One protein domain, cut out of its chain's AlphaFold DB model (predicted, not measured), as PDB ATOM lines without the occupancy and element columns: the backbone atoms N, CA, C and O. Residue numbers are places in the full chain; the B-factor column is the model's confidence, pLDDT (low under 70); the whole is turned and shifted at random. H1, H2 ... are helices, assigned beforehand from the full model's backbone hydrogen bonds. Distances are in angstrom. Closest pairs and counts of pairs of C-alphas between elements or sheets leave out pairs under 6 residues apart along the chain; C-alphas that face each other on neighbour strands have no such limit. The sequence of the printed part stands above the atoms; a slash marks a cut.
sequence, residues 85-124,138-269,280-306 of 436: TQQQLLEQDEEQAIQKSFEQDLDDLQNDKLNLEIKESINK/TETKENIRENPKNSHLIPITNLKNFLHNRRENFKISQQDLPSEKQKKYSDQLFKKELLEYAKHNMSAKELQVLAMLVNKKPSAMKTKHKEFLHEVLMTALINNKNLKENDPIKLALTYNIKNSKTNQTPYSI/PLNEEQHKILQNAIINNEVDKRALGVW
ATOM      1  N   THR A  85      23.949  17.498 194.305       55.88
ATOM      2  CA  THR A  85      23.683  16.511 195.364       55.88
ATOM      3  C   THR A  85      24.955  15.775 195.796       55.88
ATOM      4  O   THR A  85      25.156  15.562 196.990       55.88
ATOM      5  N   GLN A  86      25.849  15.434 194.862       53.84
ATOM      6  CA  GLN A  86      27.132  14.793 195.172       53.84
ATOM      7  C   GLN A  86      28.116  15.744 195.876       53.84
ATOM      8  O   GLN A  86      28.749  15.344 196.852       53.84
ATOM      9  N   GLN A  87      28.197  17.014 195.459       51.97
ATOM     10  CA  GLN A  87      28.973  18.039 196.176       51.97
ATOM     11  C   GLN A  87      28.424  18.295 197.584       51.97
ATOM     12  O   GLN A  87      29.201  18.378 198.531       51.97
ATOM     13  N   GLN A  88      27.099  18.329 197.752       51.22
ATOM     14  CA  GLN A  88      26.478  18.414 199.077       51.22
ATOM     15  C   GLN A  88      26.767  17.186 199.946       51.22
ATOM     16  O   GLN A  88      26.895  17.336 201.156       51.22
ATOM     17  N   LEU A  89      26.889  15.984 199.373       44.56
ATOM     18  CA  LEU A  89      27.293  14.787 200.120       44.56
ATOM     19  C   LEU A  89      28.756  14.867 200.592       44.56
ATOM     20  O   LEU A  89      29.051  14.495 201.725       44.56
ATOM     21  N   LEU A  90      29.655  15.385 199.750       44.06
ATOM     22  CA  LEU A  90      31.070  15.595 200.084       44.06
ATOM     23  C   LEU A  90      31.267  16.684 201.154       44.06
ATOM     24  O   LEU A  90      32.069  16.498 202.067       44.06
ATOM     25  N   GLU A  91      30.506  17.781 201.097       43.66
ATOM     26  CA  GLU A  91      30.506  18.814 202.147       43.66
ATOM     27  C   GLU A  91      29.856  18.310 203.453       43.66
ATOM     28  O   GLU A  91      30.327  18.633 204.545       43.66
ATOM     29  N   GLN A  92      28.831  17.451 203.369       46.16
ATOM     30  CA  GLN A  92      28.173  16.851 204.539       46.16
ATOM     31  C   GLN A  92      29.095  15.954 205.373       46.16
ATOM     32  O   GLN A  92      28.940  15.908 206.597       46.16
ATOM     33  N   ASP A  93      30.045  15.257 204.749       47.38
ATOM     34  CA  ASP A  93      31.020  14.432 205.471       47.38
ATOM     35  C   ASP A  93      32.142  15.261 206.119       47.38
ATOM     36  O   ASP A  93      32.720  14.837 207.123       47.38
ATOM     37  N   GLU A  94      32.416  16.472 205.622       52.44
ATOM     38  CA  GLU A  94      33.341  17.402 206.276       52.44
ATOM     39  C   GLU A  94      32.697  18.189 207.427       52.44
ATOM     40  O   GLU A  94      33.381  18.462 208.414       52.44
ATOM     41  N   GLU A  95      31.400  18.512 207.348       55.88
ATOM     42  CA  GLU A  95      30.691  19.356 208.326       55.88
ATOM     43  C   GLU A  95      30.414  18.705 209.694       55.88
ATOM     44  O   GLU A  95      30.005  19.420 210.609       55.88
ATOM     45  N   GLN A  96      30.621  17.393 209.860       64.94
ATOM     46  CA  GLN A  96      30.469  16.674 211.145       64.94
ATOM     47  C   GLN A  96      31.712  15.869 211.550       64.94
ATOM     48  O   GLN A  96      31.680  15.056 212.486       64.94
ATOM     49  N   ALA A  97      32.814  16.042 210.818       77.81
ATOM     50  CA  ALA A  97      33.998  15.213 210.964       77.81
ATOM     51  C   ALA A  97      34.654  15.391 212.337       77.81
ATOM     52  O   ALA A  97      35.123  14.407 212.917       77.81
ATOM     53  N   ILE A  98      34.690  16.618 212.880       85.50
ATOM     54  CA  ILE A  98      35.308  16.844 214.191       85.50
ATOM     55  C   ILE A  98      34.481  16.204 215.296       85.50
ATOM     56  O   ILE A  98      35.049  15.522 216.149       85.50
ATOM     57  N   GLN A  99      33.156  16.339 215.237       87.44
ATOM     58  CA  GLN A  99      32.267  15.837 216.272       87.44
ATOM     59  C   GLN A  99      32.305  14.310 216.349       87.44
ATOM     60  O   GLN A  99      32.504  13.762 217.430       87.44
ATOM     61  N   LYS A 100      32.193  13.627 215.200       87.69
ATOM     62  CA  LYS A 100      32.291  12.160 215.136       87.69
ATOM     63  C   LYS A 100      33.642  11.668 215.662       87.69
ATOM     64  O   LYS A 100      33.688  10.744 216.466       87.69
ATOM     65  N   SER A 101      34.742  12.316 215.260       89.31
ATOM     66  CA  SER A 101      36.081  11.935 215.736       89.31
ATOM     67  C   SER A 101      36.280  12.174 217.237       89.31
ATOM     68  O   SER A 101      36.970  11.400 217.893       89.31
ATOM     69  N   PHE A 102      35.651  13.215 217.786       90.94
ATOM     70  CA  PHE A 102      35.689  13.527 219.211       90.94
ATOM     71  C   PHE A 102      34.912  12.497 220.042       90.94
ATOM     72  O   PHE A 102      35.410  12.044 221.069       90.94
ATOM     73  N   GLU A 103      33.724  12.090 219.583       90.38
ATOM     74  CA  GLU A 103      32.921  11.035 220.223       90.38
ATOM     75  C   GLU A 103      33.637   9.687 220.204       90.38
ATOM     76  O   GLU A 103      33.765   9.058 221.253       90.38
ATOM     77  N   GLN A 104      34.191   9.305 219.052       91.06
ATOM     78  CA  GLN A 104      34.945   8.062 218.921       91.06
ATOM     79  C   GLN A 104      36.147   8.026 219.872       91.06
ATOM     80  O   GLN A 104      36.336   7.051 220.593       91.06
ATOM     81  N   ASP A 105      36.946   9.098 219.929       90.75
ATOM     82  CA  ASP A 105      38.110   9.119 220.817       90.75
ATOM     83  C   ASP A 105      37.707   9.117 222.306       90.75
ATOM     84  O   ASP A 105      38.448   8.566 223.125       90.75
ATOM     85  N   LEU A 106      36.542   9.680 222.670       90.56
ATOM     86  CA  LEU A 106      35.972   9.576 224.022       90.56
ATOM     87  C   LEU A 106      35.548   8.140 224.359       90.56
ATOM     88  O   LEU A 106      35.834   7.670 225.464       90.56
ATOM     89  N   ASP A 107      34.884   7.448 223.431       87.50
ATOM     90  CA  ASP A 107      34.515   6.036 223.569       87.50
ATOM     91  C   ASP A 107      35.756   5.159 223.725       87.50
ATOM     92  O   ASP A 107      35.864   4.380 224.675       87.50
ATOM     93  N   ASP A 108      36.742   5.349 222.853       86.38
ATOM     94  CA  ASP A 108      37.990   4.606 222.905       86.38
ATOM     95  C   ASP A 108      38.741   4.885 224.211       86.38
ATOM     96  O   ASP A 108      39.322   3.975 224.790       86.38
ATOM     97  N   LEU A 109      38.746   6.127 224.715       84.94
ATOM     98  CA  LEU A 109      39.407   6.460 225.984       84.94
ATOM     99  C   LEU A 109      38.731   5.789 227.187       84.94
ATOM    100  O   LEU A 109      39.413   5.364 228.126       84.94
ATOM    101  N   GLN A 110      37.402   5.675 227.157       82.38
ATOM    102  CA  GLN A 110      36.646   4.924 228.153       82.38
ATOM    103  C   GLN A 110      36.994   3.431 228.086       82.38
ATOM    104  O   GLN A 110      37.277   2.821 229.117       82.38
ATOM    105  N   ASN A 111      37.041   2.867 226.880       77.75
ATOM    106  CA  ASN A 111      37.350   1.456 226.655       77.75
ATOM    107  C   ASN A 111      38.802   1.105 227.005       77.75
ATOM    108  O   ASN A 111      39.040   0.088 227.651       77.75
ATOM    109  N   ASP A 112      39.772   1.957 226.661       72.88
ATOM    110  CA  ASP A 112      41.186   1.791 227.023       72.88
ATOM    111  C   ASP A 112      41.358   1.693 228.541       72.88
ATOM    112  O   ASP A 112      42.124   0.866 229.039       72.88
ATOM    113  N   LYS A 113      40.622   2.529 229.285       67.44
ATOM    114  CA  LYS A 113      40.640   2.526 230.747       67.44
ATOM    115  C   LYS A 113      40.014   1.252 231.320       67.44
ATOM    116  O   LYS A 113      40.647   0.600 232.146       67.44
ATOM    117  N   LEU A 114      38.834   0.868 230.830       63.69
ATOM    118  CA  LEU A 114      38.168  -0.380 231.225       63.69
ATOM    119  C   LEU A 114      39.065  -1.598 230.962       63.69
ATOM    120  O   LEU A 114      39.217  -2.460 231.821       63.69
ATOM    121  N   ASN A 115      39.724  -1.640 229.805       63.22
ATOM    122  CA  ASN A 115      40.622  -2.728 229.429       63.22
ATOM    123  C   ASN A 115      41.895  -2.780 230.289       63.22
ATOM    124  O   ASN A 115      42.377  -3.875 230.582       63.22
ATOM    125  N   LEU A 116      42.451  -1.631 230.697       64.69
ATOM    126  CA  LEU A 116      43.593  -1.589 231.619       64.69
ATOM    127  C   LEU A 116      43.221  -2.149 232.996       64.69
ATOM    128  O   LEU A 116      43.947  -2.984 233.528       64.69
ATOM    129  N   GLU A 117      42.081  -1.731 233.544       59.41
ATOM    130  CA  GLU A 117      41.614  -2.175 234.864       59.41
ATOM    131  C   GLU A 117      41.248  -3.661 234.871       59.41
ATOM    132  O   GLU A 117      41.582  -4.376 235.817       59.41
ATOM    133  N   ILE A 118      40.655  -4.167 233.784       59.53
ATOM    134  CA  ILE A 118      40.418  -5.604 233.594       59.53
ATOM    135  C   ILE A 118      41.753  -6.364 233.573       59.53
ATOM    136  O   ILE A 118      41.893  -7.371 234.265       59.53
ATOM    137  N   LYS A 119      42.766  -5.878 232.843       61.12
ATOM    138  CA  LYS A 119      44.101  -6.506 232.809       61.12
ATOM    139  C   LYS A 119      44.795  -6.501 234.172       61.12
ATOM    140  O   LYS A 119      45.367  -7.519 234.553       61.12
ATOM    141  N   GLU A 120      44.742  -5.394 234.915       59.16
ATOM    142  CA  GLU A 120      45.315  -5.309 236.269       59.16
ATOM    143  C   GLU A 120      44.590  -6.209 237.275       59.16
ATOM    144  O   GLU A 120      45.229  -6.769 238.165       59.16
ATOM    145  N   SER A 121      43.275  -6.372 237.125       56.16
ATOM    146  CA  SER A 121      42.473  -7.268 237.964       56.16
ATOM    147  C   SER A 121      42.790  -8.736 237.668       56.16
ATOM    148  O   SER A 121      42.976  -9.519 238.596       56.16
ATOM    149  N   ILE A 122      42.952  -9.097 236.390       56.84
ATOM    150  CA  ILE A 122      43.328 -10.455 235.961       56.84
ATOM    151  C   ILE A 122      44.755 -10.812 236.408       56.84
ATOM    152  O   ILE A 122      44.985 -11.930 236.851       56.84
ATOM    153  N   ASN A 123      45.710  -9.878 236.346       54.19
ATOM    154  CA  ASN A 123      47.106 -10.139 236.734       54.19
ATOM    155  C   ASN A 123      47.327 -10.319 238.249       54.19
ATOM    156  O   ASN A 123      48.420 -10.703 238.650       54.19
ATOM    157  N   LYS A 124      46.333 -10.024 239.096       53.97
ATOM    158  CA  LYS A 124      46.411 -10.248 240.552       53.97
ATOM    159  C   LYS A 124      45.884 -11.617 240.990       53.97
ATOM    160  O   LYS A 124      45.990 -11.938 242.171       53.97
ATOM    161  N   THR A 138      31.587  -8.786 232.985       48.50
ATOM    162  CA  THR A 138      30.336  -8.038 233.187       48.50
ATOM    163  C   THR A 138      30.185  -7.546 234.625       48.50
ATOM    164  O   THR A 138      29.894  -6.373 234.833       48.50
ATOM    165  N   GLU A 139      30.491  -8.387 235.613       43.72
ATOM    166  CA  GLU A 139      30.353  -8.061 237.044       43.72
ATOM    167  C   GLU A 139      31.475  -7.119 237.539       43.72
ATOM    168  O   GLU A 139      31.274  -6.248 238.387       43.72
ATOM    169  N   THR A 140      32.664  -7.204 236.928       48.69
ATOM    170  CA  THR A 140      33.772  -6.268 237.183       48.69
ATOM    171  C   THR A 140      33.500  -4.898 236.551       48.69
ATOM    172  O   THR A 140      33.889  -3.889 237.126       48.69
ATOM    173  N   LYS A 141      32.782  -4.816 235.415       50.62
ATOM    174  CA  LYS A 141      32.400  -3.533 234.783       50.62
ATOM    175  C   LYS A 141      31.436  -2.714 235.643       50.62
ATOM    176  O   LYS A 141      31.548  -1.489 235.650       50.62
ATOM    177  N   GLU A 142      30.521  -3.364 236.362       46.22
ATOM    178  CA  GLU A 142      29.607  -2.679 237.286       46.22
ATOM    179  C   GLU A 142      30.333  -2.197 238.550       46.22
ATOM    180  O   GLU A 142      30.249  -1.015 238.872       46.22
ATOM    181  N   ASN A 143      31.169  -3.035 239.175       44.44
ATOM    182  CA  ASN A 143      31.959  -2.649 240.358       44.44
ATOM    183  C   ASN A 143      33.030  -1.569 240.070       44.44
ATOM    184  O   ASN A 143      33.356  -0.741 240.922       44.44
ATOM    185  N   ILE A 144      33.561  -1.523 238.845       48.03
ATOM    186  CA  ILE A 144      34.469  -0.471 238.348       48.03
ATOM    187  C   ILE A 144      33.774   0.897 238.275       48.03
ATOM    188  O   ILE A 144      34.420   1.935 238.425       48.03
ATOM    189  N   ARG A 145      32.454   0.945 238.080       45.09
ATOM    190  CA  ARG A 145      31.717   2.212 238.001       45.09
ATOM    191  C   ARG A 145      31.703   2.970 239.336       45.09
ATOM    192  O   ARG A 145      31.544   4.189 239.328       45.09
ATOM    193  N   GLU A 146      31.934   2.270 240.445       39.03
ATOM    194  CA  GLU A 146      31.826   2.794 241.812       39.03
ATOM    195  C   GLU A 146      33.181   3.042 242.502       39.03
ATOM    196  O   GLU A 146      33.232   3.631 243.581       39.03
ATOM    197  N   ASN A 147      34.308   2.660 241.885       43.88
ATOM    198  CA  ASN A 147      35.625   2.816 242.506       43.88
ATOM    199  C   ASN A 147      36.146   4.272 242.398       43.88
ATOM    200  O   ASN A 147      36.355   4.768 241.290       43.88
ATOM    201  N   PRO A 148      36.452   4.983 243.501       43.59
ATOM    202  CA  PRO A 148      36.918   6.378 243.473       43.59
ATOM    203  C   PRO A 148      38.280   6.590 242.782       43.59
ATOM    204  O   PRO A 148      38.613   7.721 242.416       43.59
ATOM    205  N   LYS A 149      39.049   5.521 242.521       48.72
ATOM    206  CA  LYS A 149      40.252   5.566 241.660       48.72
ATOM    207  C   LYS A 149      39.914   5.723 240.166       48.72
ATOM    208  O   LYS A 149      40.785   6.039 239.354       48.72
ATOM    209  N   ASN A 150      38.631   5.653 239.801       51.81
ATOM    210  CA  ASN A 150      38.140   5.760 238.429       51.81
ATOM    211  C   ASN A 150      37.779   7.189 238.005       51.81
ATOM    212  O   ASN A 150      36.831   7.438 237.263       51.81
ATOM    213  N   SER A 151      38.651   8.130 238.372       61.03
ATOM    214  CA  SER A 151      38.484   9.590 238.282       61.03
ATOM    215  C   SER A 151      38.054  10.175 236.925       61.03
ATOM    216  O   SER A 151      37.493  11.269 236.912       61.03
ATOM    217  N   HIS A 152      38.296   9.485 235.802       70.25
ATOM    218  CA  HIS A 152      38.016   9.977 234.439       70.25
ATOM    219  C   HIS A 152      36.674   9.531 233.838       70.25
ATOM    220  O   HIS A 152      36.232  10.148 232.874       70.25
ATOM    221  N   LEU A 153      36.003   8.510 234.384       74.62
ATOM    222  CA  LEU A 153      34.732   8.013 233.826       74.62
ATOM    223  C   LEU A 153      33.613   9.057 233.931       74.62
ATOM    224  O   LEU A 153      32.882   9.283 232.968       74.62
ATOM    225  N   ILE A 154      33.530   9.734 235.077       80.19
ATOM    226  CA  ILE A 154      32.573  10.824 235.305       80.19
ATOM    227  C   ILE A 154      32.839  11.991 234.328       80.19
ATOM    228  O   ILE A 154      31.934  12.333 233.575       80.19
ATOM    229  N   PRO A 155      34.066  12.543 234.228       84.50
ATOM    230  CA  PRO A 155      34.398  13.561 233.228       84.50
ATOM    231  C   PRO A 155      34.113  13.169 231.770       84.50
ATOM    232  O   PRO A 155      33.585  13.980 231.017       84.50
ATOM    233  N   ILE A 156      34.428  11.933 231.359       86.50
ATOM    234  CA  ILE A 156      34.101  11.436 230.009       86.50
ATOM    235  C   ILE A 156      32.582  11.446 229.798       86.50
ATOM    236  O   ILE A 156      32.099  11.911 228.767       86.50
ATOM    237  N   THR A 157      31.826  10.973 230.792       86.25
ATOM    238  CA  THR A 157      30.357  10.946 230.749       86.25
ATOM    239  C   THR A 157      29.778  12.356 230.665       86.25
ATOM    240  O   THR A 157      28.883  12.597 229.860       86.25
ATOM    241  N   ASN A 158      30.312  13.315 231.422       88.94
ATOM    242  CA  ASN A 158      29.873  14.706 231.354       88.94
ATOM    243  C   ASN A 158      30.087  15.311 229.963       88.94
ATOM    244  O   ASN A 158      29.180  15.945 229.430       88.94
ATOM    245  N   LEU A 159      31.255  15.079 229.348       91.25
ATOM    246  CA  LEU A 159      31.539  15.554 227.991       91.25
ATOM    247  C   LEU A 159      30.598  14.913 226.959       91.25
ATOM    248  O   LEU A 159      30.103  15.609 226.076       91.25
ATOM    249  N   LYS A 160      30.281  13.621 227.099       90.44
ATOM    250  CA  LYS A 160      29.272  12.948 226.262       90.44
ATOM    251  C   LYS A 160      27.875  13.541 226.448       90.44
ATOM    252  O   LYS A 160      27.199  13.837 225.465       90.44
ATOM    253  N   ASN A 161      27.459  13.778 227.691       89.00
ATOM    254  CA  ASN A 161      26.168  14.393 228.000       89.00
ATOM    255  C   ASN A 161      26.080  15.820 227.453       89.00
ATOM    256  O   ASN A 161      25.046  16.209 226.919       89.00
ATOM    257  N   PHE A 162      27.169  16.589 227.526       91.75
ATOM    258  CA  PHE A 162      27.259  17.900 226.892       91.75
ATOM    259  C   PHE A 162      26.965  17.808 225.387       91.75
ATOM    260  O   PHE A 162      26.091  18.525 224.902       91.75
ATOM    261  N   LEU A 163      27.628  16.901 224.661       87.94
ATOM    262  CA  LEU A 163      27.404  16.710 223.221       87.94
ATOM    263  C   LEU A 163      25.960  16.322 222.911       87.94
ATOM    264  O   LEU A 163      25.338  16.904 222.019       87.94
ATOM    265  N   HIS A 164      25.428  15.353 223.658       88.25
ATOM    266  CA  HIS A 164      24.069  14.862 223.478       88.25
ATOM    267  C   HIS A 164      23.044  15.980 223.696       88.25
ATOM    268  O   HIS A 164      22.249  16.268 222.805       88.25
ATOM    269  N   ASN A 165      23.140  16.695 224.820       88.81
ATOM    270  CA  ASN A 165      22.232  17.790 225.151       88.81
ATOM    271  C   ASN A 165      22.276  18.908 224.103       88.81
ATOM    272  O   ASN A 165      21.237  19.460 223.746       88.81
ATOM    273  N   ARG A 166      23.459  19.247 223.571       89.12
ATOM    274  CA  ARG A 166      23.579  20.260 222.511       89.12
ATOM    275  C   ARG A 166      22.926  19.824 221.206       89.12
ATOM    276  O   ARG A 166      22.203  20.619 220.606       89.12
ATOM    277  N   ARG A 167      23.108  18.564 220.801       85.94
ATOM    278  CA  ARG A 167      22.439  18.003 219.619       85.94
ATOM    279  C   ARG A 167      20.921  17.996 219.773       85.94
ATOM    280  O   ARG A 167      20.234  18.441 218.858       85.94
ATOM    281  N   GLU A 168      20.400  17.524 220.902       86.31
ATOM    282  CA  GLU A 168      18.951  17.447 221.124       86.31
ATOM    283  C   GLU A 168      18.315  18.837 221.217       86.31
ATOM    284  O   GLU A 168      17.341  19.111 220.519       86.31
ATOM    285  N   ASN A 169      18.923  19.769 221.954       87.19
ATOM    286  CA  ASN A 169      18.441  21.153 222.011       87.19
ATOM    287  C   ASN A 169      18.443  21.817 220.630       87.19
ATOM    288  O   ASN A 169      17.520  22.559 220.287       87.19
ATOM    289  N   PHE A 170      19.459  21.533 219.811       87.12
ATOM    290  CA  PHE A 170      19.489  22.022 218.443       87.12
ATOM    291  C   PHE A 170      18.366  21.408 217.600       87.12
ATOM    292  O   PHE A 170      17.670  22.156 216.920       87.12
ATOM    293  N   LYS A 171      18.126  20.092 217.677       86.00
ATOM    294  CA  LYS A 171      17.010  19.438 216.970       86.00
ATOM    295  C   LYS A 171      15.664  20.055 217.342       86.00
ATOM    296  O   LYS A 171      14.901  20.393 216.443       86.00
ATOM    297  N   ILE A 172      15.419  20.273 218.635       87.12
ATOM    298  CA  ILE A 172      14.197  20.921 219.131       87.12
ATOM    299  C   ILE A 172      14.049  22.315 218.505       87.12
ATOM    300  O   ILE A 172      12.996  22.640 217.971       87.12
ATOM    301  N   SER A 173      15.128  23.108 218.447       84.06
ATOM    302  CA  SER A 173      15.101  24.436 217.807       84.06
ATOM    303  C   SER A 173      14.818  24.417 216.296       84.06
ATOM    304  O   SER A 173      14.455  25.445 215.729       84.06
ATOM    305  N   GLN A 174      15.022  23.274 215.629       83.88
ATOM    306  CA  GLN A 174      14.740  23.092 214.202       83.88
ATOM    307  C   GLN A 174      13.345  22.507 213.937       83.88
ATOM    308  O   GLN A 174      12.888  22.551 212.798       83.88
ATOM    309  N   GLN A 175      12.667  21.970 214.953       83.75
ATOM    310  CA  GLN A 175      11.439  21.191 214.783       83.75
ATOM    311  C   GLN A 175      10.264  22.024 214.253       83.75
ATOM    312  O   GLN A 175       9.484  21.530 213.442       83.75
ATOM    313  N   ASP A 176      10.197  23.299 214.633       82.81
ATOM    314  CA  ASP A 176       9.136  24.226 214.215       82.81
ATOM    315  C   ASP A 176       9.411  24.899 212.854       82.81
ATOM    316  O   ASP A 176       8.595  25.674 212.349       82.81
ATOM    317  N   LEU A 177      10.571  24.636 212.240       82.25
ATOM    318  CA  LEU A 177      10.951  25.204 210.946       82.25
ATOM    319  C   LEU A 177      10.516  24.283 209.789       82.25
ATOM    320  O   LEU A 177      10.669  23.065 209.888       82.25
ATOM    321  N   PRO A 178      10.052  24.840 208.649       78.12
ATOM    322  CA  PRO A 178       9.814  24.064 207.430       78.12
ATOM    323  C   PRO A 178      11.076  23.300 207.017       78.12
ATOM    324  O   PRO A 178      12.167  23.868 207.096       78.12
ATOM    325  N   SER A 179      10.949  22.058 206.533       75.50
ATOM    326  CA  SER A 179      12.087  21.166 206.229       75.50
ATOM    327  C   SER A 179      13.153  21.794 205.322       75.50
ATOM    328  O   SER A 179      14.339  21.561 205.512       75.50
ATOM    329  N   GLU A 180      12.751  22.665 204.396       73.81
ATOM    330  CA  GLU A 180      13.642  23.412 203.490       73.81
ATOM    331  C   GLU A 180      14.542  24.438 204.205       73.81
ATOM    332  O   GLU A 180      15.553  24.878 203.660       73.81
ATOM    333  N   LYS A 181      14.173  24.849 205.423       74.88
ATOM    334  CA  LYS A 181      14.897  25.821 206.257       74.88
ATOM    335  C   LYS A 181      15.613  25.177 207.443       74.88
ATOM    336  O   LYS A 181      16.374  25.874 208.118       74.88
ATOM    337  N   GLN A 182      15.369  23.892 207.706       79.00
ATOM    338  CA  GLN A 182      16.018  23.172 208.795       79.00
ATOM    339  C   GLN A 182      17.511  23.028 208.507       79.00
ATOM    340  O   GLN A 182      17.929  22.579 207.440       79.00
ATOM    341  N   LYS A 183      18.330  23.422 209.477       81.25
ATOM    342  CA  LYS A 183      19.784  23.278 209.414       81.25
ATOM    343  C   LYS A 183      20.215  22.021 210.150       81.25
ATOM    344  O   LYS A 183      19.558  21.575 211.085       81.25
ATOM    345  N   LYS A 184      21.361  21.472 209.752       79.69
ATOM    346  CA  LYS A 184      22.044  20.417 210.505       79.69
ATOM    347  C   LYS A 184      22.943  21.035 211.573       79.69
ATOM    348  O   LYS A 184      23.400  22.171 211.442       79.69
ATOM    349  N   TYR A 185      23.193  20.270 212.632       82.50
ATOM    350  CA  TYR A 185      24.179  20.638 213.639       82.50
ATOM    351  C   TYR A 185      25.571  20.521 213.008       82.50
ATOM    352  O   TYR A 185      25.969  19.422 212.614       82.50
ATOM    353  N   SER A 186      26.250  21.657 212.847       84.88
ATOM    354  CA  SER A 186      27.516  21.758 212.118       84.88
ATOM    355  C   SER A 186      28.723  21.826 213.050       84.88
ATOM    356  O   SER A 186      28.634  22.310 214.182       84.88
ATOM    357  N   ASP A 187      29.887  21.441 212.534       85.44
ATOM    358  CA  ASP A 187      31.178  21.554 213.213       85.44
ATOM    359  C   ASP A 187      31.472  22.990 213.662       85.44
ATOM    360  O   ASP A 187      32.072  23.207 214.713       85.44
ATOM    361  N   GLN A 188      31.032  23.997 212.902       85.50
ATOM    362  CA  GLN A 188      31.196  25.397 213.292       85.50
ATOM    363  C   GLN A 188      30.400  25.729 214.561       85.50
ATOM    364  O   GLN A 188      30.912  26.417 215.450       85.50
ATOM    365  N   LEU A 189      29.161  25.238 214.654       88.19
ATOM    366  CA  LEU A 189      28.333  25.421 215.839       88.19
ATOM    367  C   LEU A 189      28.913  24.647 217.026       88.19
ATOM    368  O   LEU A 189      29.100  25.236 218.091       88.19
ATOM    369  N   PHE A 190      29.304  23.388 216.814       91.12
ATOM    370  CA  PHE A 190      29.975  22.574 217.824       91.12
ATOM    371  C   PHE A 190      31.220  23.264 218.394       91.12
ATOM    372  O   PHE A 190      31.366  23.375 219.611       91.12
ATOM    373  N   LYS A 191      32.098  23.790 217.527       90.94
ATOM    374  CA  LYS A 191      33.317  24.488 217.956       90.94
ATOM    375  C   LYS A 191      33.007  25.681 218.855       90.94
ATOM    376  O   LYS A 191      33.636  25.849 219.900       90.94
ATOM    377  N   LYS A 192      32.018  26.492 218.464       91.00
ATOM    378  CA  LYS A 192      31.572  27.654 219.241       91.00
ATOM    379  C   LYS A 192      31.047  27.236 220.614       91.00
ATOM    380  O   LYS A 192      31.408  27.848 221.614       91.00
ATOM    381  N   GLU A 193      30.212  26.203 220.668       92.25
ATOM    382  CA  GLU A 193      29.611  25.743 221.921       92.25
ATOM    383  C   GLU A 193      30.626  25.081 222.857       92.25
ATOM    384  O   GLU A 193      30.569  25.319 224.063       92.25
ATOM    385  N   LEU A 194      31.577  24.304 222.330       93.38
ATOM    386  CA  LEU A 194      32.631  23.699 223.146       93.38
ATOM    387  C   LEU A 194      33.569  24.762 223.730       93.38
ATOM    388  O   LEU A 194      33.921  24.677 224.904       93.38
ATOM    389  N   LEU A 195      33.934  25.786 222.948       91.62
ATOM    390  CA  LEU A 195      34.716  26.925 223.444       91.62
ATOM    391  C   LEU A 195      33.987  27.664 224.566       91.62
ATOM    392  O   LEU A 195      34.593  28.000 225.581       91.62
ATOM    393  N   GLU A 196      32.688  27.902 224.405       91.19
ATOM    394  CA  GLU A 196      31.883  28.573 225.426       91.19
ATOM    395  C   GLU A 196      31.769  27.733 226.705       91.19
ATOM    396  O   GLU A 196      31.937  28.238 227.817       91.19
ATOM    397  N   TYR A 197      31.565  26.424 226.556       92.56
ATOM    398  CA  TYR A 197      31.553  25.491 227.676       92.56
ATOM    399  C   TYR A 197      32.896  25.477 228.419       92.56
ATOM    400  O   TYR A 197      32.930  25.541 229.648       92.56
ATOM    401  N   ALA A 198      34.005  25.494 227.680       91.19
ATOM    402  CA  ALA A 198      35.357  25.536 228.223       91.19
ATOM    403  C   ALA A 198      35.670  26.828 228.993       91.19
ATOM    404  O   ALA A 198      36.354  26.776 230.017       91.19
ATOM    405  N   LYS A 199      35.133  27.975 228.555       88.75
ATOM    406  CA  LYS A 199      35.288  29.269 229.241       88.75
ATOM    407  C   LYS A 199      34.572  29.349 230.579       88.75
ATOM    408  O   LYS A 199      35.018  30.099 231.438       88.75
ATOM    409  N   HIS A 200      33.448  28.659 230.740       85.06
ATOM    410  CA  HIS A 200      32.553  28.938 231.863       85.06
ATOM    411  C   HIS A 200      32.291  27.739 232.756       85.06
ATOM    412  O   HIS A 200      32.207  27.906 233.963       85.06
ATOM    413  N   ASN A 201      32.168  26.539 232.201       86.94
ATOM    414  CA  ASN A 201      31.526  25.430 232.906       86.94
ATOM    415  C   ASN A 201      32.405  24.183 233.020       86.94
ATOM    416  O   ASN A 201      32.074  23.285 233.787       86.94
ATOM    417  N   MET A 202      33.509  24.121 232.277       90.75
ATOM    418  CA  MET A 202      34.363  22.939 232.260       90.75
ATOM    419  C   MET A 202      35.207  22.828 233.533       90.75
ATOM    420  O   MET A 202      35.882  23.773 233.945       90.75
ATOM    421  N   SER A 203      35.181  21.654 234.148       90.88
ATOM    422  CA  SER A 203      35.953  21.297 235.333       90.88
ATOM    423  C   SER A 203      37.396  20.911 234.993       90.88
ATOM    424  O   SER A 203      37.724  20.535 233.866       90.88
ATOM    425  N   ALA A 204      38.271  20.924 236.000       89.12
ATOM    426  CA  ALA A 204      39.666  20.527 235.828       89.12
ATOM    427  C   ALA A 204      39.804  19.073 235.335       89.12
ATOM    428  O   ALA A 204      40.608  18.783 234.451       89.12
ATOM    429  N   LYS A 205      38.954  18.161 235.825       88.69
ATOM    430  CA  LYS A 205      38.952  16.760 235.382       88.69
ATOM    431  C   LYS A 205      38.471  16.585 233.933       88.69
ATOM    432  O   LYS A 205      38.961  15.695 233.244       88.69
ATOM    433  N   GLU A 206      37.554  17.419 233.445       92.19
ATOM    434  CA  GLU A 206      37.156  17.421 232.025       92.19
ATOM    435  C   GLU A 206      38.277  17.962 231.131       92.19
ATOM    436  O   GLU A 206      38.545  17.395 230.072       92.19
ATOM    437  N   LEU A 207      39.014  18.982 231.587       90.88
ATOM    438  CA  LEU A 207      40.209  19.465 230.884       90.88
ATOM    439  C   LEU A 207      41.306  18.407 230.807       90.88
ATOM    440  O   LEU A 207      41.966  18.275 229.779       90.88
ATOM    441  N   GLN A 208      41.478  17.618 231.866       88.75
ATOM    442  CA  GLN A 208      42.391  16.482 231.852       88.75
ATOM    443  C   GLN A 208      42.026  15.476 230.761       88.75
ATOM    444  O   GLN A 208      42.906  15.026 230.032       88.75
ATOM    445  N   VAL A 209      40.733  15.171 230.605       90.88
ATOM    446  CA  VAL A 209      40.245  14.302 229.526       90.88
ATOM    447  C   VAL A 209      40.529  14.921 228.161       90.88
ATOM    448  O   VAL A 209      41.094  14.240 227.311       90.88
ATOM    449  N   LEU A 210      40.238  16.208 227.946       90.88
ATOM    450  CA  LEU A 210      40.568  16.876 226.680       90.88
ATOM    451  C   LEU A 210      42.065  16.789 226.348       90.88
ATOM    452  O   LEU A 210      42.433  16.484 225.213       90.88
ATOM    453  N   ALA A 211      42.933  16.991 227.339       88.12
ATOM    454  CA  ALA A 211      44.375  16.856 227.167       88.12
ATOM    455  C   ALA A 211      44.793  15.410 226.838       88.12
ATOM    456  O   ALA A 211      45.676  15.193 226.007       88.12
ATOM    457  N   MET A 212      44.135  14.406 227.427       86.44
ATOM    458  CA  MET A 212      44.341  12.998 227.066       86.44
ATOM    459  C   MET A 212      43.942  12.726 225.612       86.44
ATOM    460  O   MET A 212      44.687  12.054 224.903       86.44
ATOM    461  N   LEU A 213      42.818  13.279 225.144       89.12
ATOM    462  CA  LEU A 213      42.355  13.124 223.761       89.12
ATOM    463  C   LEU A 213      43.336  13.744 222.753       89.12
ATOM    464  O   LEU A 213      43.680  13.113 221.753       89.12
ATOM    465  N   VAL A 214      43.859  14.943 223.039       86.38
ATOM    466  CA  VAL A 214      44.901  15.588 222.214       86.38
ATOM    467  C   VAL A 214      46.125  14.673 222.073       86.38
ATOM    468  O   VAL A 214      46.630  14.454 220.966       86.38
ATOM    469  N   ASN A 215      46.558  14.065 223.178       81.25
ATOM    470  CA  ASN A 215      47.755  13.225 223.235       81.25
ATOM    471  C   ASN A 215      47.543  11.763 222.792       81.25
ATOM    472  O   ASN A 215      48.525  11.040 222.606       81.25
ATOM    473  N   LYS A 216      46.295  11.317 222.593       82.56
ATOM    474  CA  LYS A 216      45.945   9.922 222.285       82.56
ATOM    475  C   LYS A 216      46.580   9.433 220.974       82.56
ATOM    476  O   LYS A 216      46.581  10.149 219.961       82.56
ATOM    477  N   LYS A 217      47.097   8.196 220.994       81.00
ATOM    478  CA  LYS A 217      47.600   7.439 219.833       81.00
ATOM    479  C   LYS A 217      47.224   5.946 219.971       81.00
ATOM    480  O   LYS A 217      47.602   5.368 220.988       81.00
ATOM    481  N   PRO A 218      46.570   5.314 218.973       80.88
ATOM    482  CA  PRO A 218      45.968   5.934 217.788       80.88
ATOM    483  C   PRO A 218      44.776   6.827 218.171       80.88
ATOM    484  O   PRO A 218      44.231   6.705 219.262       80.88
ATOM    485  N   SER A 219      44.418   7.769 217.303       83.81
ATOM    486  CA  SER A 219      43.319   8.715 217.527       83.81
ATOM    487  C   SER A 219      42.553   8.905 216.225       83.81
ATOM    488  O   SER A 219      43.167   9.005 215.159       83.81
ATOM    489  N   ALA A 220      41.227   8.934 216.320       87.25
ATOM    490  CA  ALA A 220      40.321   9.215 215.216       87.25
ATOM    491  C   ALA A 220      40.388  10.693 214.786       87.25
ATOM    492  O   ALA A 220      40.068  11.037 213.645       87.25
ATOM    493  N   MET A 221      40.814  11.589 215.681       83.69
ATOM    494  CA  MET A 221      40.985  13.006 215.380       83.69
ATOM    495  C   MET A 221      42.185  13.285 214.467       83.69
ATOM    496  O   MET A 221      43.339  12.983 214.780       83.69
ATOM    497  N   LYS A 222      41.914  13.994 213.365       84.31
ATOM    498  CA  LYS A 222      42.937  14.578 212.483       84.31
ATOM    499  C   LYS A 222      43.700  15.700 213.202       84.31
ATOM    500  O   LYS A 222      43.196  16.294 214.153       84.31
ATOM    501  N   THR A 223      44.872  16.074 212.687       79.44
ATOM    502  CA  THR A 223      45.716  17.146 213.255       79.44
ATOM    503  C   THR A 223      44.941  18.449 213.493       79.44
ATOM    504  O   THR A 223      44.931  18.950 214.614       79.44
ATOM    505  N   LYS A 224      44.157  18.905 212.503       78.44
ATOM    506  CA  LYS A 224      43.299  20.102 212.610       78.44
ATOM    507  C   LYS A 224      42.265  20.043 213.752       78.44
ATOM    508  O   LYS A 224      41.859  21.072 214.280       78.44
ATOM    509  N   HIS A 225      41.811  18.847 214.133       86.44
ATOM    510  CA  HIS A 225      40.864  18.658 215.240       86.44
ATOM    511  C   HIS A 225      41.577  18.754 216.591       86.44
ATOM    512  O   HIS A 225      41.067  19.372 217.523       86.44
ATOM    513  N   LYS A 226      42.793  18.202 216.673       84.06
ATOM    514  CA  LYS A 226      43.649  18.299 217.862       84.06
ATOM    515  C   LYS A 226      44.116  19.733 218.120       84.06
ATOM    516  O   LYS A 226      44.154  20.147 219.272       84.06
ATOM    517  N   GLU A 227      44.396  20.500 217.065       81.75
ATOM    518  CA  GLU A 227      44.686  21.941 217.152       81.75
ATOM    519  C   GLU A 227      43.522  22.714 217.783       81.75
ATOM    520  O   GLU A 227      43.724  23.489 218.716       81.75
ATOM    521  N   PHE A 228      42.293  22.444 217.337       85.94
ATOM    522  CA  PHE A 228      41.101  23.047 217.928       85.94
ATOM    523  C   PHE A 228      40.923  22.663 219.406       85.94
ATOM    524  O   PHE A 228      40.667  23.528 220.238       85.94
ATOM    525  N   LEU A 229      41.105  21.394 219.785       88.31
ATOM    526  CA  LEU A 229      41.039  21.015 221.203       88.31
ATOM    527  C   LEU A 229      42.128  21.687 222.045       88.31
ATOM    528  O   LEU A 229      41.889  22.030 223.202       88.31
ATOM    529  N   HIS A 230      43.310  21.912 221.475       85.25
ATOM    530  CA  HIS A 230      44.360  22.674 222.140       85.25
ATOM    531  C   HIS A 230      43.952  24.145 222.351       85.25
ATOM    532  O   HIS A 230      44.203  24.706 223.418       85.25
ATOM    533  N   GLU A 231      43.261  24.763 221.388       84.38
ATOM    534  CA  GLU A 231      42.659  26.097 221.547       84.38
ATOM    535  C   GLU A 231      41.618  26.124 222.679       84.38
ATOM    536  O   GLU A 231      41.611  27.042 223.505       84.38
ATOM    537  N   VAL A 232      40.775  25.093 222.766       89.31
ATOM    538  CA  VAL A 232      39.781  24.930 223.837       89.31
ATOM    539  C   VAL A 232      40.460  24.837 225.209       89.31
ATOM    540  O   VAL A 232      40.061  25.545 226.135       89.31
ATOM    541  N   LEU A 233      41.524  24.034 225.329       88.31
ATOM    542  CA  LEU A 233      42.325  23.909 226.552       88.31
ATOM    543  C   LEU A 233      42.931  25.254 226.974       88.31
ATOM    544  O   LEU A 233      42.785  25.663 228.125       88.31
ATOM    545  N   MET A 234      43.565  25.970 226.042       84.62
ATOM    546  CA  MET A 234      44.150  27.288 226.307       84.62
ATOM    547  C   MET A 234      43.106  28.296 226.777       84.62
ATOM    548  O   MET A 234      43.306  29.007 227.762       84.62
ATOM    549  N   THR A 235      41.967  28.324 226.089       86.00
ATOM    550  CA  THR A 235      40.859  29.223 226.405       86.00
ATOM    551  C   THR A 235      40.325  28.964 227.810       86.00
ATOM    552  O   THR A 235      40.092  29.924 228.549       86.00
ATOM    553  N   ALA A 236      40.165  27.696 228.198       89.69
ATOM    554  CA  ALA A 236      39.721  27.329 229.536       89.69
ATOM    555  C   ALA A 236      40.731  27.738 230.610       89.69
ATOM    556  O   ALA A 236      40.356  28.357 231.599       89.69
ATOM    557  N   LEU A 237      42.018  27.441 230.415       86.75
ATOM    558  CA  LEU A 237      43.042  27.728 231.422       86.75
ATOM    559  C   LEU A 237      43.182  29.226 231.721       86.75
ATOM    560  O   LEU A 237      43.459  29.587 232.864       86.75
ATOM    561  N   ILE A 238      42.959  30.079 230.716       84.19
ATOM    562  CA  ILE A 238      43.033  31.540 230.847       84.19
ATOM    563  C   ILE A 238      41.734  32.121 231.419       84.19
ATOM    564  O   ILE A 238      41.779  32.939 232.334       84.19
ATOM    565  N   ASN A 239      40.577  31.725 230.882       84.81
ATOM    566  CA  ASN A 239      39.324  32.456 231.109       84.81
ATOM    567  C   ASN A 239      38.385  31.801 232.128       84.81
ATOM    568  O   ASN A 239      37.463  32.460 232.615       84.81
ATOM    569  N   ASN A 240      38.574  30.516 232.437       85.31
ATOM    570  CA  ASN A 240      37.623  29.778 233.253       85.31
ATOM    571  C   ASN A 240      37.780  30.090 234.741       85.31
ATOM    572  O   ASN A 240      38.682  29.602 235.426       85.31
ATOM    573  N   LYS A 241      36.836  30.896 235.236       80.88
ATOM    574  CA  LYS A 241      36.755  31.351 236.627       80.88
ATOM    575  C   LYS A 241      36.425  30.229 237.615       80.88
ATOM    576  O   LYS A 241      36.758  30.355 238.788       80.88
ATOM    577  N   ASN A 242      35.807  29.139 237.158       81.19
ATOM    578  CA  ASN A 242      35.452  28.000 238.009       81.19
ATOM    579  C   ASN A 242      36.651  27.082 238.296       81.19
ATOM    580  O   ASN A 242      36.592  26.245 239.198       81.19
ATOM    581  N   LEU A 243      37.764  27.249 237.573       84.69
ATOM    582  CA  LEU A 243      39.006  26.538 237.855       84.69
ATOM    583  C   LEU A 243      39.780  27.239 238.968       84.69
ATOM    584  O   LEU A 243      40.418  28.275 238.736       84.69
ATOM    585  N   LYS A 244      39.792  26.618 240.152       85.44
ATOM    586  CA  LYS A 244      40.615  27.055 241.285       85.44
ATOM    587  C   LYS A 244      42.069  27.225 240.840       85.44
ATOM    588  O   LYS A 244      42.618  26.374 240.146       85.44
ATOM    589  N   GLU A 245      42.688  28.332 241.232       80.00
ATOM    590  CA  GLU A 245      44.046  28.687 240.805       80.00
ATOM    591  C   GLU A 245      45.082  27.623 241.188       80.00
ATOM    592  O   GLU A 245      45.929  27.269 240.375       80.00
ATOM    593  N   ASN A 246      44.926  27.041 242.378       85.12
ATOM    594  CA  ASN A 246      45.809  26.009 242.916       85.12
ATOM    595  C   ASN A 246      45.327  24.577 242.629       85.12
ATOM    596  O   ASN A 246      45.775  23.639 243.283       85.12
ATOM    597  N   ASP A 247      44.399  24.389 241.684       87.75
ATOM    598  CA  ASP A 247      43.995  23.049 241.257       87.75
ATOM    599  C   ASP A 247      45.188  22.324 240.597       87.75
ATOM    600  O   ASP A 247      45.734  22.829 239.608       87.75
ATOM    601  N   PRO A 248      45.603  21.143 241.087       83.69
ATOM    602  CA  PRO A 248      46.797  20.479 240.578       83.69
ATOM    603  C   PRO A 248      46.743  20.118 239.093       83.69
ATOM    604  O   PRO A 248      47.773  20.144 238.418       83.69
ATOM    605  N   ILE A 249      45.558  19.822 238.555       86.69
ATOM    606  CA  ILE A 249      45.385  19.528 237.131       86.69
ATOM    607  C   ILE A 249      45.555  20.816 236.324       86.69
ATOM    608  O   ILE A 249      46.280  20.819 235.328       86.69
ATOM    609  N   LYS A 250      44.947  21.928 236.769       87.88
ATOM    610  CA  LYS A 250      45.132  23.245 236.132       87.88
ATOM    611  C   LYS A 250      46.612  23.622 236.088       87.88
ATOM    612  O   LYS A 250      47.105  24.037 235.036       87.88
ATOM    613  N   LEU A 251      47.321  23.440 237.203       84.94
ATOM    614  CA  LEU A 251      48.753  23.718 237.322       84.94
ATOM    615  C   LEU A 251      49.582  22.822 236.396       84.94
ATOM    616  O   LEU A 251      50.454  23.320 235.683       84.94
ATOM    617  N   ALA A 252      49.287  21.521 236.352       82.50
ATOM    618  CA  ALA A 252      50.008  20.571 235.511       82.50
ATOM    619  C   ALA A 252      49.842  20.877 234.017       82.50
ATOM    620  O   ALA A 252      50.828  20.899 233.279       82.50
ATOM    621  N   LEU A 253      48.613  21.156 233.574       84.69
ATOM    622  CA  LEU A 253      48.317  21.507 232.184       84.69
ATOM    623  C   LEU A 253      48.943  22.856 231.802       84.69
ATOM    624  O   LEU A 253      49.589  22.957 230.762       84.69
ATOM    625  N   THR A 254      48.835  23.861 232.674       82.88
ATOM    626  CA  THR A 254      49.484  25.175 232.519       82.88
ATOM    627  C   THR A 254      50.995  25.038 232.351       82.88
ATOM    628  O   THR A 254      51.582  25.588 231.416       82.88
ATOM    629  N   TYR A 255      51.630  24.273 233.239       77.56
ATOM    630  CA  TYR A 255      53.063  24.022 233.198       77.56
ATOM    631  C   TYR A 255      53.473  23.292 231.916       77.56
ATOM    632  O   TYR A 255      54.469  23.655 231.290       77.56
ATOM    633  N   ASN A 256      52.698  22.287 231.504       74.88
ATOM    634  CA  ASN A 256      52.971  21.515 230.299       74.88
ATOM    635  C   ASN A 256      52.901  22.390 229.047       74.88
ATOM    636  O   ASN A 256      53.863  22.454 228.281       74.88
ATOM    637  N   ILE A 257      51.804  23.136 228.888       72.75
ATOM    638  CA  ILE A 257      51.624  23.986 227.718       72.75
ATOM    639  C   ILE A 257      52.688  25.076 227.692       72.75
ATOM    640  O   ILE A 257      53.241  25.341 226.636       72.75
ATOM    641  N   LYS A 258      53.061  25.669 228.830       70.00
ATOM    642  CA  LYS A 258      54.115  26.692 228.862       70.00
ATOM    643  C   LYS A 258      55.484  26.157 228.435       70.00
ATOM    644  O   LYS A 258      56.213  26.860 227.738       70.00
ATOM    645  N   ASN A 259      55.851  24.955 228.878       61.72
ATOM    646  CA  ASN A 259      57.206  24.440 228.685       61.72
ATOM    647  C   ASN A 259      57.364  23.576 227.430       61.72
ATOM    648  O   ASN A 259      58.490  23.386 226.974       61.72
ATOM    649  N   SER A 260      56.260  23.103 226.845       58.53
ATOM    650  CA  SER A 260      56.183  22.462 225.531       58.53
ATOM    651  C   SER A 260      57.096  23.165 224.507       58.53
ATOM    652  O   SER A 260      56.791  24.243 223.995       58.53
ATOM    653  N   LYS A 261      58.227  22.521 224.157       45.62
ATOM    654  CA  LYS A 261      59.101  22.948 223.039       45.62
ATOM    655  C   LYS A 261      58.330  22.992 221.711       45.62
ATOM    656  O   LYS A 261      58.707  23.704 220.788       45.62
ATOM    657  N   THR A 262      57.221  22.258 221.634       42.22
ATOM    658  CA  THR A 262      56.266  22.222 220.521       42.22
ATOM    659  C   THR A 262      55.420  23.485 220.368       42.22
ATOM    660  O   THR A 262      54.783  23.636 219.332       42.22
ATOM    661  N   ASN A 263      55.491  24.463 221.277       40.78
ATOM    662  CA  ASN A 263      54.924  25.796 221.016       40.78
ATOM    663  C   ASN A 263      55.734  26.606 219.980       40.78
ATOM    664  O   ASN A 263      55.369  27.735 219.657       40.78
ATOM    665  N   GLN A 264      56.809  26.018 219.437       38.16
ATOM    666  CA  GLN A 264      57.467  26.422 218.191       38.16
ATOM    667  C   GLN A 264      57.138  25.481 217.008       38.16
ATOM    668  O   GLN A 264      57.959  25.290 216.117       38.16
ATOM    669  N   THR A 265      55.943  24.883 216.964       33.88
ATOM    670  CA  THR A 265      55.356  24.375 215.705       33.88
ATOM    671  C   THR A 265      54.323  25.380 215.166       33.88
ATOM    672  O   THR A 265      53.777  26.156 215.952       33.88
ATOM    673  N   PRO A 266      54.096  25.443 213.836       34.91
ATOM    674  CA  PRO A 266      53.588  26.610 213.089       34.91
ATOM    675  C   PRO A 266      52.083  26.899 213.262       34.91
ATOM    676  O   PRO A 266      51.437  27.438 212.371       34.91
ATOM    677  N   TYR A 267      51.503  26.552 214.407       41.66
ATOM    678  CA  TYR A 267      50.058  26.579 214.657       41.66
ATOM    679  C   TYR A 267      49.608  27.816 215.446       41.66
ATOM    680  O   TYR A 267      48.538  27.861 216.049       41.66
ATOM    681  N   SER A 268      50.436  28.859 215.442       33.16
ATOM    682  CA  SER A 268      50.201  30.090 216.176       33.16
ATOM    683  C   SER A 268      49.382  31.101 215.372       33.16
ATOM    684  O   SER A 268      49.926  32.068 214.845       33.16
ATOM    685  N   ILE A 269      48.059  30.942 215.345       36.22
ATOM    686  CA  ILE A 269      47.179  32.086 215.039       36.22
ATOM    687  C   ILE A 269      47.135  33.054 216.247       36.22
ATOM    688  O   ILE A 269      46.855  34.238 216.087       36.22
ATOM    689  N   PRO A 280      53.591  32.426 234.910       66.00
ATOM    690  CA  PRO A 280      54.459  31.421 235.520       66.00
ATOM    691  C   PRO A 280      53.845  30.855 236.797       66.00
ATOM    692  O   PRO A 280      53.213  31.595 237.543       66.00
ATOM    693  N   LEU A 281      54.118  29.577 237.072       74.56
ATOM    694  CA  LEU A 281      53.846  29.024 238.391       74.56
ATOM    695  C   LEU A 281      54.791  29.650 239.420       74.56
ATOM    696  O   LEU A 281      55.982  29.819 239.146       74.56
ATOM    697  N   ASN A 282      54.262  29.977 240.594       79.88
ATOM    698  CA  ASN A 282      55.063  30.382 241.745       79.88
ATOM    699  C   ASN A 282      55.619  29.150 242.499       79.88
ATOM    700  O   ASN A 282      55.284  28.002 242.194       79.88
ATOM    701  N   GLU A 283      56.494  29.371 243.482       77.69
ATOM    702  CA  GLU A 283      57.140  28.286 244.240       77.69
ATOM    703  C   GLU A 283      56.145  27.392 244.998       77.69
ATOM    704  O   GLU A 283      56.343  26.181 245.103       77.69
ATOM    705  N   GLU A 284      55.057  27.968 245.509       83.19
ATOM    706  CA  GLU A 284      54.014  27.236 246.229       83.19
ATOM    707  C   GLU A 284      53.221  26.323 245.284       83.19
ATOM    708  O   GLU A 284      53.061  25.131 245.547       83.19
ATOM    709  N   GLN A 285      52.829  26.842 244.123       83.88
ATOM    710  CA  GLN A 285      52.188  26.091 243.045       83.88
ATOM    711  C   GLN A 285      53.084  24.961 242.531       83.88
ATOM    712  O   GLN A 285      52.599  23.866 242.239       83.88
ATOM    713  N   HIS A 286      54.399  25.184 242.475       79.31
ATOM    714  CA  HIS A 286      55.357  24.129 242.167       79.31
ATOM    715  C   HIS A 286      55.338  22.998 243.204       79.31
ATOM    716  O   HIS A 286      55.328  21.832 242.810       79.31
ATOM    717  N   LYS A 287      55.277  23.308 244.506       80.25
ATOM    718  CA  LYS A 287      55.172  22.291 245.571       80.25
ATOM    719  C   LYS A 287      53.854  21.517 245.498       80.25
ATOM    720  O   LYS A 287      53.872  20.290 245.569       80.25
ATOM    721  N   ILE A 288      52.733  22.214 245.294       82.38
ATOM    722  CA  ILE A 288      51.403  21.601 245.127       82.38
ATOM    723  C   ILE A 288      51.418  20.611 243.960       82.38
ATOM    724  O   ILE A 288      50.992  19.466 244.105       82.38
ATOM    725  N   LEU A 289      51.973  21.028 242.820       80.00
ATOM    726  CA  LEU A 289      52.078  20.184 241.638       80.00
ATOM    727  C   LEU A 289      52.937  18.933 241.894       80.00
ATOM    728  O   LEU A 289      52.530  17.837 241.514       80.00
ATOM    729  N   GLN A 290      54.097  19.067 242.549       75.88
ATOM    730  CA  GLN A 290      54.956  17.917 242.877       75.88
ATOM    731  C   GLN A 290      54.234  16.902 243.773       75.88
ATOM    732  O   GLN A 290      54.258  15.708 243.479       75.88
ATOM    733  N   ASN A 291      53.530  17.368 244.807       76.50
ATOM    734  CA  ASN A 291      52.762  16.496 245.699       76.50
ATOM    735  C   ASN A 291      51.636  15.763 244.958       76.50
ATOM    736  O   ASN A 291      51.480  14.553 245.107       76.50
ATOM    737  N   ALA A 292      50.899  16.464 244.097       75.06
ATOM    738  CA  ALA A 292      49.821  15.866 243.315       75.06
ATOM    739  C   ALA A 292      50.316  14.794 242.328       75.06
ATOM    740  O   ALA A 292      49.626  13.804 242.078       75.06
ATOM    741  N   ILE A 293      51.526  14.952 241.779       71.38
ATOM    742  CA  ILE A 293      52.158  13.931 240.930       71.38
ATOM    743  C   ILE A 293      52.536  12.701 241.751       71.38
ATOM    744  O   ILE A 293      52.290  11.581 241.304       71.38
ATOM    745  N   ILE A 294      53.112  12.899 242.940       69.81
ATOM    746  CA  ILE A 294      53.455  11.809 243.867       69.81
ATOM    747  C   ILE A 294      52.193  11.022 244.246       69.81
ATOM    748  O   ILE A 294      52.207   9.793 244.241       69.81
ATOM    749  N   ASN A 295      51.081  11.723 244.468       70.31
ATOM    750  CA  ASN A 295      49.795  11.134 244.836       70.31
ATOM    751  C   ASN A 295      48.982  10.584 243.644       70.31
ATOM    752  O   ASN A 295      47.878  10.083 243.842       70.31
ATOM    753  N   ASN A 296      49.504  10.652 242.410       70.94
ATOM    754  CA  ASN A 296      48.804  10.274 241.171       70.94
ATOM    755  C   ASN A 296      47.445  10.980 240.960       70.94
ATOM    756  O   ASN A 296      46.534  10.425 240.347       70.94
ATOM    757  N   GLU A 297      47.303  12.223 241.420       76.31
ATOM    758  CA  GLU A 297      46.099  13.035 241.186       76.31
ATOM    759  C   GLU A 297      46.012  13.520 239.726       76.31
ATOM    760  O   GLU A 297      44.927  13.797 239.207       76.31
ATOM    761  N   VAL A 298      47.158  13.577 239.035       75.88
ATOM    762  CA  VAL A 298      47.261  13.943 237.618       75.88
ATOM    763  C   VAL A 298      47.648  12.727 236.772       75.88
ATOM    764  O   VAL A 298      48.759  12.208 236.867       75.88
ATOM    765  N   ASP A 299      46.748  12.301 235.886       76.56
ATOM    766  CA  ASP A 299      47.001  11.285 234.871       76.56
ATOM    767  C   ASP A 299      48.122  11.719 233.921       76.56
ATOM    768  O   ASP A 299      48.050  12.742 233.234       76.56
ATOM    769  N   LYS A 300      49.162  10.889 233.859       74.69
ATOM    770  CA  LYS A 300      50.363  11.107 233.050       74.69
ATOM    771  C   LYS A 300      50.056  11.158 231.549       74.69
ATOM    772  O   LYS A 300      50.765  11.837 230.816       74.69
ATOM    773  N   ARG A 301      48.981  10.509 231.085       75.62
ATOM    774  CA  ARG A 301      48.536  10.543 229.678       75.62
ATOM    775  C   ARG A 301      48.068  11.935 229.257       75.62
ATOM    776  O   ARG A 301      48.238  12.309 228.100       75.62
ATOM    777  N   ALA A 302      47.535  12.721 230.194       73.44
ATOM    778  CA  ALA A 302      47.162  14.112 229.948       73.44
ATOM    779  C   ALA A 302      48.389  15.007 229.695       73.44
ATOM    780  O   ALA A 302      48.267  16.066 229.089       73.44
ATOM    781  N   LEU A 303      49.577  14.572 230.127       70.00
ATOM    782  CA  LEU A 303      50.827  15.326 230.041       70.00
ATOM    783  C   LEU A 303      51.653  15.008 228.774       70.00
ATOM    784  O   LEU A 303      52.702  15.613 228.551       70.00
ATOM    785  N   GLY A 304      51.198  14.093 227.915       65.06
ATOM    786  CA  GLY A 304      51.859  13.795 226.642       65.06
ATOM    787  C   GLY A 304      53.299  13.273 226.793       65.06
ATOM    788  O   GLY A 304      53.586  12.432 227.638       65.06
ATOM    789  N   VAL A 305      54.219  13.751 225.945       46.22
ATOM    790  CA  VAL A 305      55.615  13.255 225.823       46.22
ATOM    791  C   VAL A 305      56.557  13.832 226.902       46.22
ATOM    792  O   VAL A 305      57.772  13.638 226.860       46.22
ATOM    793  N   TRP A 306      56.035  14.557 227.892       47.56
ATOM    794  CA  TRP A 306      56.871  15.216 228.890       47.56
ATOM    795  C   TRP A 306      57.330  14.280 230.009       47.56
ATOM    796  O   TRP A 306      56.544  13.783 230.813       47.56
TER     797      TRP A 306
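What this domain is: This is residues 85 to 124, 138 to 269 and 280 to 306 of the 436 residues of an uncharacterized protein of Helicobacter pylori (UniProt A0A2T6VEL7). This is a helical body gathered round a short helix, H6, with the pair H5 and H7 packed side by side next to it and H8, H10 and H11 grouped towards another side. Two longer helices, H2 and H4, touch H6 and each other over only part of their lengths and then run on past it, H2 towards H3 and H4 towards its far end, where residues 175 to 181, of which 175 belongs to H4, stick out; residues 85 to 91 of H1 stick out as well. You will find 199 residues printed, with eleven named helices, H1 to H11 in order along the chain, and no named strand; the class is all helix. The whole is compact, with a radius of gyration of the C-alphas of 18.8 A, and spans 58 by 47 by 29 A.

Where its parts are: Find C-alpha 85 at (23.683, 16.511, 195.364), where H1 begins; it runs to residue 94. H2, residues 97 to 122, is the longest helix: go from C-alpha 97 at (33.998, 15.213, 210.964) over 37.0 A to C-alpha 122. After a cut, look for H3 at residues 138 to 144, then H4 at residues 153 to 175, which is 32.8 A long. H5 takes residues 187 to 200 over 20.1 A, H6 residues 204 to 215 over 16.7 A, and H7 residues 223 to 239 over 24.4 A. H8 is residues 248 to 259, 16.3 A long, and H9 is residues 261 to 264. After a second cut, H10 covers residues 283 to 294 over 16.9 A, and the four residues of H11, 300 to 303, end at C-alpha 303 at (50.827, 15.326, 230.041).

How they stand to each other: Begin at H6, the hub, which touches H2, H4, H7, H8 and H11. With H7 it forms a helical hairpin: the two run opposite ways at a shallow tilt of 25 degrees, and their closest C-alphas, of Val 214 and Lys 226, are 5.3 A apart. H7 also touches H5, the same way at a shallow tilt of 27 degrees, closest at the C-alphas of Lys 199 and Ala 236, 4.8 A. H4, with residues 155 to 159 alone, touches H6 about perpendicular at 89 degrees; the closest C-alphas are those of Pro 155 and Glu 206, 4.9 A. H2 and H4 touch at a shallow tilt of 28 degrees, opposite ways, closest at the C-alphas of Leu 106 and Ile 156, 6.5 A; H2 touches H4 with residues 103 to 110 alone, and H4 touches H2 with residues 153 to 160 alone. H2 only just touches H6, with 3 pairs of C-alphas within 8 A, the closest being Asp 105 and Leu 213 at 6.5 A. H2 and H5 touch only at their ends, where the C-alphas of Ile 98 and Asp 187 are 6.3 A apart. H3 is close to H2 but not clearly touching, 7.5 A between the C-alphas of Leu 114 and Lys 141. H11 touches H6, closest at the C-alphas of Met 212 and Ala 302, 4.2 A. H8 touches H10, closest at the C-alphas of Pro 248 and Leu 289, 5.4 A, about perpendicular but only just, at 71 degrees. H9 touches no helix, and H1 and H2 meet only through their link. Every O i to N i+4 pair is within hydrogen-bond range in H2, H3, H4, H5, H6, H7, H8 and H10; in H1 it is 5 of 6, and H9 and H11 are too short for such a pair.

The domain as a whole: The two C-alphas farthest apart are those of Thr 85 and Glu 283, 60.4 A. Residues 125 to 137 are not printed, and C-alphas 124 and 138 are 17.8 A apart across that cut; residues 270 to 279 are missing too, with 21.7 A between C-alphas 269 and 280. Of the links that are printed whole, the one from H4 to H5 is long, with 11 residues. The model's mean pLDDT over the printed part is 75.0, and 54 residues are under 70, among them 85 to 96, 113 to 124, 138 to 151 and 259 to 269.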